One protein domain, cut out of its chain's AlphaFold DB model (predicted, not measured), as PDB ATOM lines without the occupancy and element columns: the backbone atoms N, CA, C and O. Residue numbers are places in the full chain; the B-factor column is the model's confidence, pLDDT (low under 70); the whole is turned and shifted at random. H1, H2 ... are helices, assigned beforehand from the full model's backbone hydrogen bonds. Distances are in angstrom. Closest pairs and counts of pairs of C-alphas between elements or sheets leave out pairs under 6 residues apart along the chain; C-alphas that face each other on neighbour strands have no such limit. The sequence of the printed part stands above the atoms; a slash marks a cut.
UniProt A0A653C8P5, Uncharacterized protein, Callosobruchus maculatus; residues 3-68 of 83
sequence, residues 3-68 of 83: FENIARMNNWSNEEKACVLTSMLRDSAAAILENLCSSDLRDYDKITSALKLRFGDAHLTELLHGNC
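AT A GLANCE: This is residues 3 to 68 of the 83 residues of an uncharacterized protein of Callosobruchus maculatus (UniProt A0A653C8P5). A small rounded cluster of short helices is built on H4, with H2 packed on residues 44 to 47 of H4 and H5 folded back steeply over residues 48 to 52. H1 sits at the far end from H4, near both H2 and H5, and the tiny H3 lies near H4 with a loop after it. The printed part has 66 residues with five named helices, H1 to H5 in chain order, and no named strand: all helix. It is compact, with a radius of gyration of the C-alphas of 11.0 A and spans of 30 by 25 by 18 A.

IN THESE COORDINATES: H4, residues 44 to 55, is the longest helix, 15.9 A from C-alpha 44 at (135.421, 129.905, 93.863) to C-alpha 55. H2, residues 14 to 24, measures 15.2 A, and H5, residues 57 to 66, measures 14.2 A, ending at (139.219, 113.692, 101.063). H1, residues 3 to 10, begins at (139.681, 118.402, 93.085) and is 10.4 A long. H3, residues 30 to 33, is 4.9 A long.

HOW THE PARTS SIT: H4 is the hub, touching H2, H3 and H5. H2 touches it closest at the C-alphas of Ala 18 and Tyr 44, 4.4 A apart, the same way at a shallow tilt of 34 degrees, only just short of steep. H5 touches it at the C-alphas of Lys 52 and Leu 60, 6.3 A, opposite ways at a steep tilt of 66 degrees. H3 only just touches H4, with 3 pairs of C-alphas within 8 A, closest Ile 32 and Leu 51 at 7.1 A. H1 is close to H5 but not clearly touching, closest at the C-alphas of Phe 3 and Leu 64, 6.2 A. H1 and H4 are apart. In H1, H2, H4 and H5 every O i to N i+4 pair is within hydrogen-bond range; H3 is too short for one.

THE WHOLE: The farthest C-alphas, Met 9 and Asn 35, are 30.7 A apart. The printed part has no cut and no long link. Residues 26 to 28 and 66 to 68 have pLDDT under 70.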
ATOM      1  N   PHE A   3     140.757 117.545  93.585       77.56
ATOM      2  CA  PHE A   3     139.681 118.402  93.085       77.56
ATOM      3  C   PHE A   3     140.062 119.207  91.840       77.56
ATOM      4  O   PHE A   3     139.344 119.173  90.849       77.56
ATOM      5  N   GLU A   4     141.213 119.888  91.840       77.50
ATOM      6  CA  GLU A   4     141.677 120.635  90.663       77.50
ATOM      7  C   GLU A   4     141.911 119.734  89.450       77.50
ATOM      8  O   GLU A   4     141.661 120.148  88.317       77.50
ATOM      9  N   ASN A   5     142.381 118.505  89.671       78.56
ATOM     10  CA  ASN A   5     142.614 117.559  88.588       78.56
ATOM     11  C   ASN A   5     141.285 117.092  87.976       78.56
ATOM     12  O   ASN A   5     141.144 117.079  86.757       78.56
ATOM     13  N   ILE A   6     140.285 116.804  88.812       78.56
ATOM     14  CA  ILE A   6     138.927 116.435  88.384       78.56
ATOM     15  C   ILE A   6     138.238 117.614  87.698       78.56
ATOM     16  O   ILE A   6     137.659 117.435  86.627       78.56
ATOM     17  N   ALA A   7     138.365 118.823  88.242       81.00
ATOM     18  CA  ALA A   7     137.853 120.040  87.627       81.00
ATOM     19  C   ALA A   7     138.484 120.280  86.248       81.00
ATOM     20  O   ALA A   7     137.786 120.620  85.296       81.00
ATOM     21  N   ARG A   8     139.794 120.045  86.107       81.00
ATOM     22  CA  ARG A   8     140.495 120.139  84.820       81.00
ATOM     23  C   ARG A   8     140.048 119.047  83.846       81.00
ATOM     24  O   ARG A   8     139.796 119.352  82.686       81.00
ATOM     25  N   MET A   9     139.909 117.802  84.302       83.56
ATOM     26  CA  MET A   9     139.435 116.687  83.471       83.56
ATOM     27  C   MET A   9     138.001 116.903  82.976       83.56
ATOM     28  O   MET A   9     137.692 116.593  81.827       83.56
ATOM     29  N   ASN A  10     137.139 117.473  83.817       83.00
ATOM     30  CA  ASN A  10     135.749 117.769  83.477       83.00
ATOM     31  C   ASN A  10     135.551 119.155  82.845       83.00
ATOM     32  O   ASN A  10     134.439 119.478  82.445       83.00
ATOM     33  N   ASN A  11     136.617 119.948  82.690       85.88
ATOM     34  CA  ASN A  11     136.565 121.321  82.175       85.88
ATOM     35  C   ASN A  11     135.582 122.220  82.953       85.88
ATOM     36  O   ASN A  11     134.894 123.047  82.360       85.88
ATOM     37  N   TRP A  12     135.530 122.062  84.278       86.88
ATOM     38  CA  TRP A  12     134.674 122.868  85.147       86.88
ATOM     39  C   TRP A  12     135.072 124.345  85.106       86.88
ATOM     40  O   TRP A  12     136.241 124.703  85.312       86.88
ATOM     41  N   SER A  13     134.079 125.206  84.898       85.88
ATOM     42  CA  SER A  13     134.204 126.660  85.033       85.88
ATOM     43  C   SER A  13     134.324 127.073  86.506       85.88
ATOM     44  O   SER A  13     134.067 126.274  87.405       85.88
ATOM     45  N   ASN A  14     134.714 128.321  86.783       83.69
ATOM     46  CA  ASN A  14     134.813 128.810  88.168       83.69
ATOM     47  C   ASN A  14     133.484 128.696  88.927       83.69
ATOM     48  O   ASN A  14     133.502 128.279  90.081       83.69
ATOM     49  N   GLU A  15     132.361 128.962  88.259       83.81
ATOM     50  CA  GLU A  15     131.019 128.783  88.827       83.81
ATOM     51  C   GLU A  15     130.729 127.315  89.174       83.81
ATOM     52  O   GLU A  15     130.202 127.022  90.243       83.81
ATOM     53  N   GLU A  16     131.133 126.365  88.325       85.12
ATOM     54  CA  GLU A  16     130.939 124.936  88.603       85.12
ATOM     55  C   GLU A  16     131.836 124.450  89.738       85.12
ATOM     56  O   GLU A  16     131.381 123.739  90.630       85.12
ATOM     57  N   LYS A  17     133.103 124.879  89.764       84.75
ATOM     58  CA  LYS A  17     134.006 124.588  90.887       84.75
ATOM     59  C   LYS A  17     133.434 125.119  92.195       84.75
ATOM     60  O   LYS A  17     133.477 124.419  93.199       84.75
ATOM     61  N   ALA A  18     132.905 126.340  92.176       83.31
ATOM     62  CA  ALA A  18     132.259 126.960  93.318       83.31
ATOM     63  C   ALA A  18     131.034 126.154  93.767       83.31
ATOM     64  O   ALA A  18     130.957 125.764  94.928       83.31
ATOM     65  N   CYS A  19     130.136 125.807  92.850       81.38
ATOM     66  CA  CYS A  19     128.925 125.033  93.130       81.38
ATOM     67  C   CYS A  19     129.228 123.623  93.671       81.38
ATOM     68  O   CYS A  19     128.660 123.212  94.688       81.38
ATOM     69  N   VAL A  20     130.182 122.904  93.068       80.19
ATOM     70  CA  VAL A  20     130.624 121.597  93.573       80.19
ATOM     71  C   VAL A  20     131.250 121.757  94.953       80.19
ATOM     72  O   VAL A  20     130.859 121.043  95.870       80.19
ATOM     73  N   LEU A  21     132.162 122.716  95.141       80.12
ATOM     74  CA  LEU A  21     132.783 122.974  96.442       80.12
ATOM     75  C   LEU A  21     131.722 123.259  97.518       80.12
ATOM     76  O   LEU A  21     131.747 122.646  98.579       80.12
ATOM     77  N   THR A  22     130.750 124.114  97.208       79.38
ATOM     78  CA  THR A  22     129.605 124.462  98.068       79.38
ATOM     79  C   THR A  22     128.784 123.222  98.433       79.38
ATOM     80  O   THR A  22     128.440 123.022  99.596       79.38
ATOM     81  N   SER A  23     128.541 122.336  97.463       78.38
ATOM     82  CA  SER A  23     127.807 121.076  97.655       78.38
ATOM     83  C   SER A  23     128.561 120.078  98.535       78.38
ATOM     84  O   SER A  23     127.953 119.431  99.384       78.38
ATOM     85  N   MET A  24     129.885 119.974  98.376       75.75
ATOM     86  CA  MET A  24     130.748 119.137  99.224       75.75
ATOM     87  C   MET A  24     130.791 119.631 100.678       75.75
ATOM     88  O   MET A  24     131.089 118.868 101.592       75.75
ATOM     89  N   LEU A  25     130.498 120.914 100.888       75.00
ATOM     90  CA  LEU A  25     130.581 121.598 102.172       75.00
ATOM     91  C   LEU A  25     129.218 121.837 102.832       75.00
ATOM     92  O   LEU A  25     129.168 122.470 103.885       75.00
ATOM     93  N   ARG A  26     128.122 121.356 102.237       69.88
ATOM     94  CA  ARG A  26     126.753 121.678 102.666       69.88
ATOM     95  C   ARG A  26     126.446 121.295 104.121       69.88
ATOM     96  O   ARG A  26     125.590 121.919 104.724       69.88
ATOM     97  N   ASP A  27     127.157 120.342 104.711       69.94
ATOM     98  CA  ASP A  27     126.952 119.962 106.116       69.94
ATOM     99  C   ASP A  27     127.861 120.734 107.085       69.94
ATOM    100  O   ASP A  27     127.403 121.210 108.121       69.94
ATOM    101  N   SER A  28     129.141 120.922 106.746       68.94
ATOM    102  CA  SER A  28     130.102 121.566 107.658       68.94
ATOM    103  C   SER A  28     130.188 123.079 107.483       68.94
ATOM    104  O   SER A  28     130.404 123.785 108.462       68.94
ATOM    105  N   ALA A  29     130.016 123.601 106.267       73.50
ATOM    106  CA  ALA A  29     130.181 125.020 105.961       73.50
ATOM    107  C   ALA A  29     128.904 125.727 105.501       73.50
ATOM    108  O   ALA A  29     129.002 126.892 105.124       73.50
ATOM    109  N   ALA A  30     127.725 125.094 105.564       78.44
ATOM    110  CA  ALA A  30     126.459 125.764 105.241       78.44
ATOM    111  C   ALA A  30     126.319 127.112 105.954       78.44
ATOM    112  O   ALA A  30     126.054 128.108 105.299       78.44
ATOM    113  N   ALA A  31     126.654 127.189 107.245       82.50
ATOM    114  CA  ALA A  31     126.602 128.442 108.002       82.50
ATOM    115  C   ALA A  31     127.536 129.548 107.460       82.50
ATOM    116  O   ALA A  31     127.279 130.733 107.659       82.50
ATOM    117  N   ILE A  32     128.636 129.182 106.790       81.44
ATOM    118  CA  ILE A  32     129.538 130.141 106.127       81.44
ATOM    119  C   ILE A  32     128.981 130.538 104.773       81.44
ATOM    120  O   ILE A  32     129.009 131.711 104.418       81.44
ATOM    121  N   LEU A  33     128.477 129.559 104.028       81.38
ATOM    122  CA  LEU A  33     127.908 129.759 102.704       81.38
ATOM    123  C   LEU A  33     126.634 130.614 102.781       81.38
ATOM    124  O   LEU A  33     126.455 131.492 101.949       81.38
ATOM    125  N   GLU A  34     125.819 130.450 103.826       81.19
ATOM    126  CA  GLU A  34     124.670 131.310 104.143       81.19
ATOM    127  C   GLU A  34     125.077 132.739 104.530       81.19
ATOM    128  O   GLU A  34     124.281 133.667 104.397       81.19
ATOM    129  N   ASN A  35     126.307 132.943 105.008       85.12
ATOM    130  CA  ASN A  35     126.823 134.279 105.306       85.12
ATOM    131  C   ASN A  35     127.301 135.018 104.041       85.12
ATOM    132  O   ASN A  35     127.452 136.239 104.062       85.12
ATOM    133  N   LEU A  36     127.542 134.288 102.949       83.25
ATOM    134  CA  LEU A  36     127.990 134.824 101.667       83.25
ATOM    135  C   LEU A  36     126.801 135.127 100.751       83.25
ATOM    136  O   LEU A  36     125.763 134.471 100.795       83.25
ATOM    137  N   CYS A  37     126.952 136.118  99.871       82.69
ATOM    138  CA  CYS A  37     125.930 136.397  98.864       82.69
ATOM    139  C   CYS A  37     125.985 135.363  97.731       82.69
ATOM    140  O   CYS A  37     127.040 134.817  97.421       82.69
ATOM    141  N   SER A  38     124.874 135.167  97.014       80.00
ATOM    142  CA  SER A  38     124.823 134.282  95.833       80.00
ATOM    143  C   SER A  38     125.825 134.667  94.735       80.00
ATOM    144  O   SER A  38     126.221 133.821  93.940       80.00
ATOM    145  N   SER A  39     126.233 135.940  94.700       83.12
ATOM    146  CA  SER A  39     127.348 136.436  93.888       83.12
ATOM    147  C   SER A  39     128.669 135.801  94.322       83.12
ATOM    148  O   SER A  39     129.347 135.190  93.511       83.12
ATOM    149  N   ASP A  40     129.004 135.885  95.610       85.31
ATOM    150  CA  ASP A  40     130.239 135.323  96.160       85.31
ATOM    151  C   ASP A  40     130.251 133.790  96.096       85.31
ATOM    152  O   ASP A  40     131.306 133.192  95.922       85.31
ATOM    153  N   LEU A  41     129.080 133.143  96.169       82.44
ATOM    154  CA  LEU A  41     128.931 131.691  96.005       82.44
ATOM    155  C   LEU A  41     129.177 131.196  94.572       82.44
ATOM    156  O   LEU A  41     129.302 129.993  94.351       82.44
ATOM    157  N   ARG A  42     129.244 132.095  93.589       82.81
ATOM    158  CA  ARG A  42     129.676 131.771  92.221       82.81
ATOM    159  C   ARG A  42     131.179 131.955  92.033       82.81
ATOM    160  O   ARG A  42     131.755 131.418  91.086       82.81
ATOM    161  N   ASP A  43     131.821 132.654  92.960       85.81
ATOM    162  CA  ASP A  43     133.247 132.917  92.956       85.81
ATOM    163  C   ASP A  43     133.982 131.901  93.832       85.81
ATOM    164  O   ASP A  43     134.049 132.006  95.058       85.81
ATOM    165  N   TYR A  44     134.611 130.919  93.180       84.06
ATOM    166  CA  TYR A  44     135.421 129.905  93.863       84.06
ATOM    167  C   TYR A  44     136.448 130.534  94.817       84.06
ATOM    168  O   TYR A  44     136.611 130.076  95.943       84.06
ATOM    169  N   ASP A  45     137.107 131.619  94.403       85.56
ATOM    170  CA  ASP A  45     138.106 132.316  95.218       85.56
ATOM    171  C   ASP A  45     137.508 132.927  96.499       85.56
ATOM    172  O   ASP A  45     138.086 132.804  97.584       85.56
ATOM    173  N   LYS A  46     136.303 133.503  96.402       86.88
ATOM    174  CA  LYS A  46     135.576 134.084  97.538       86.88
ATOM    175  C   LYS A  46     135.159 133.017  98.535       86.88
ATOM    176  O   LYS A  46     135.418 133.173  99.729       86.88
ATOM    177  N   ILE A  47     134.595 131.915  98.042       84.75
ATOM    178  CA  ILE A  47     134.219 130.764  98.871       84.75
ATOM    179  C   ILE A  47     135.450 130.204  99.586       84.75
ATOM    180  O   ILE A  47     135.449 130.071 100.809       84.75
ATOM    181  N   THR A  48     136.528 129.943  98.844       84.06
ATOM    182  CA  THR A  48     137.768 129.376  99.397       84.06
ATOM    183  C   THR A  48     138.382 130.302 100.449       84.06
ATOM    184  O   THR A  48     138.808 129.840 101.507       84.06
ATOM    185  N   SER A  49     138.371 131.615 100.205       86.75
ATOM    186  CA  SER A  49     138.871 132.624 101.144       86.75
ATOM    187  C   SER A  49     138.041 132.697 102.428       86.75
ATOM    188  O   SER A  49     138.605 132.709 103.525       86.75
ATOM    189  N   ALA A  50     136.711 132.696 102.318       85.38
ATOM    190  CA  ALA A  50     135.811 132.719 103.471       85.38
ATOM    191  C   ALA A  50     135.939 131.447 104.323       85.38
ATOM    192  O   ALA A  50     136.011 131.512 105.552       85.38
ATOM    193  N   LEU A  51     136.045 130.289 103.672       82.75
ATOM    194  CA  LEU A  51     136.276 129.014 104.344       82.75
ATOM    195  C   LEU A  51     137.637 128.979 105.033       82.75
ATOM    196  O   LEU A  51     137.725 128.590 106.196       82.75
ATOM    197  N   LYS A  52     138.693 129.430 104.351       85.00
ATOM    198  CA  LYS A  52     140.047 129.505 104.908       85.00
ATOM    199  C   LYS A  52     140.112 130.431 106.120       85.00
ATOM    200  O   LYS A  52     140.806 130.109 107.080       85.00
ATOM    201  N   LEU A  53     139.355 131.527 106.120       86.19
ATOM    202  CA  LEU A  53     139.256 132.432 107.266       86.19
ATOM    203  C   LEU A  53     138.606 131.766 108.488       86.19
ATOM    204  O   LEU A  53     138.919 132.126 109.622       86.19
ATOM    205  N   ARG A  54     137.694 130.811 108.280       83.75
ATOM    206  CA  ARG A  54     136.863 130.268 109.361       83.75
ATOM    207  C   ARG A  54     137.258 128.878 109.844       83.75
ATOM    208  O   ARG A  54     137.243 128.653 111.049       83.75
ATOM    209  N   PHE A  55     137.608 127.982 108.927       77.75
ATOM    210  CA  PHE A  55     138.088 126.628 109.214       77.75
ATOM    211  C   PHE A  55     139.616 126.532 109.222       77.75
ATOM    212  O   PHE A  55     140.173 125.587 109.776       77.75
ATOM    213  N   GLY A  56     140.303 127.507 108.623       83.00
ATOM    214  CA  GLY A  56     141.739 127.439 108.394       83.00
ATOM    215  C   GLY A  56     142.097 126.690 107.108       83.00
ATOM    216  O   GLY A  56     141.361 125.841 106.607       83.00
ATOM    217  N   ASP A  57     143.275 127.010 106.576       81.75
ATOM    218  CA  ASP A  57     143.809 126.452 105.326       81.75
ATOM    219  C   ASP A  57     143.977 124.927 105.364       81.75
ATOM    220  O   ASP A  57     143.664 124.232 104.397       81.75
ATOM    221  N   ALA A  58     144.421 124.403 106.511       79.44
ATOM    222  CA  ALA A  58     144.652 122.976 106.704       79.44
ATOM    223  C   ALA A  58     143.351 122.171 106.595       79.44
ATOM    224  O   ALA A  58     143.307 121.147 105.921       79.44
ATOM    225  N   HIS A  59     142.274 122.670 107.208       79.31
ATOM    226  CA  HIS A  59     140.979 122.003 107.172       79.31
ATOM    227  C   HIS A  59     140.366 122.054 105.770       79.31
ATOM    228  O   HIS A  59     139.847 121.050 105.294       79.31
ATOM    229  N   LEU A  60     140.483 123.191 105.074       78.38
ATOM    230  CA  LEU A  60     140.024 123.317 103.690       78.38
ATOM    231  C   LEU A  60     140.783 122.371 102.747       78.38
ATOM    232  O   LEU A  60     140.165 121.718 101.908       78.38
ATOM    233  N   THR A  61     142.103 122.272 102.902       75.75
ATOM    234  CA  THR A  61     142.940 121.381 102.089       75.75
ATOM    235  C   THR A  61     142.544 119.921 102.288       75.75
ATOM    236  O   THR A  61     142.340 119.219 101.301       75.75
ATOM    237  N   GLU A  62     142.358 119.477 103.533       77.25
ATOM    238  CA  GLU A  62     141.921 118.108 103.841       77.25
ATOM    239  C   GLU A  62     140.535 117.796 103.270       77.25
ATOM    240  O   GLU A  62     140.322 116.731 102.693       77.25
ATOM    241  N   LEU A  63     139.602 118.743 103.352       73.94
ATOM    242  CA  LEU A  63     138.241 118.576 102.839       73.94
ATOM    243  C   LEU A  63     138.232 118.473 101.304       73.94
ATOM    244  O   LEU A  63     137.591 117.590 100.731       73.94
ATOM    245  N   LEU A  64     139.028 119.312 100.637       71.94
ATOM    246  CA  LEU A  64     139.220 119.281  99.187       71.94
ATOM    247  C   LEU A  64     139.940 118.006  98.714       71.94
ATOM    248  O   LEU A  64     139.769 117.564  97.572       71.94
ATOM    249  N   HIS A  65     140.763 117.415  99.579       71.44
ATOM    250  CA  HIS A  65     141.536 116.217  99.279       71.44
ATOM    251  C   HIS A  65     140.741 114.927  99.534       71.44
ATOM    252  O   HIS A  65     140.771 114.024  98.696       71.44
ATOM    253  N   GLY A  66     139.991 114.862 100.638       62.25
ATOM    254  CA  GLY A  66     139.219 113.692 101.063       62.25
ATOM    255  C   GLY A  66     137.881 113.523 100.342       62.25
ATOM    256  O   GLY A  66     137.467 112.392 100.081       62.25
ATOM    257  N   ASN A  67     137.223 114.619  99.950       59.62
ATOM    258  CA  ASN A  67     135.899 114.535  99.324       59.62
ATOM    259  C   ASN A  67     135.940 114.239  97.813       59.62
ATOM    260  O   ASN A  67     134.919 113.936  97.204       59.62
ATOM    261  N   CYS A  68     137.127 114.262  97.198       55.53
ATOM    262  CA  CYS A  68     137.328 113.878  95.799       55.53
ATOM    263  C   CYS A  68     137.720 112.401  95.635       55.53
ATOM    264  O   CYS A  68     138.586 112.052  94.826       55.53
TER     265      CYS A  68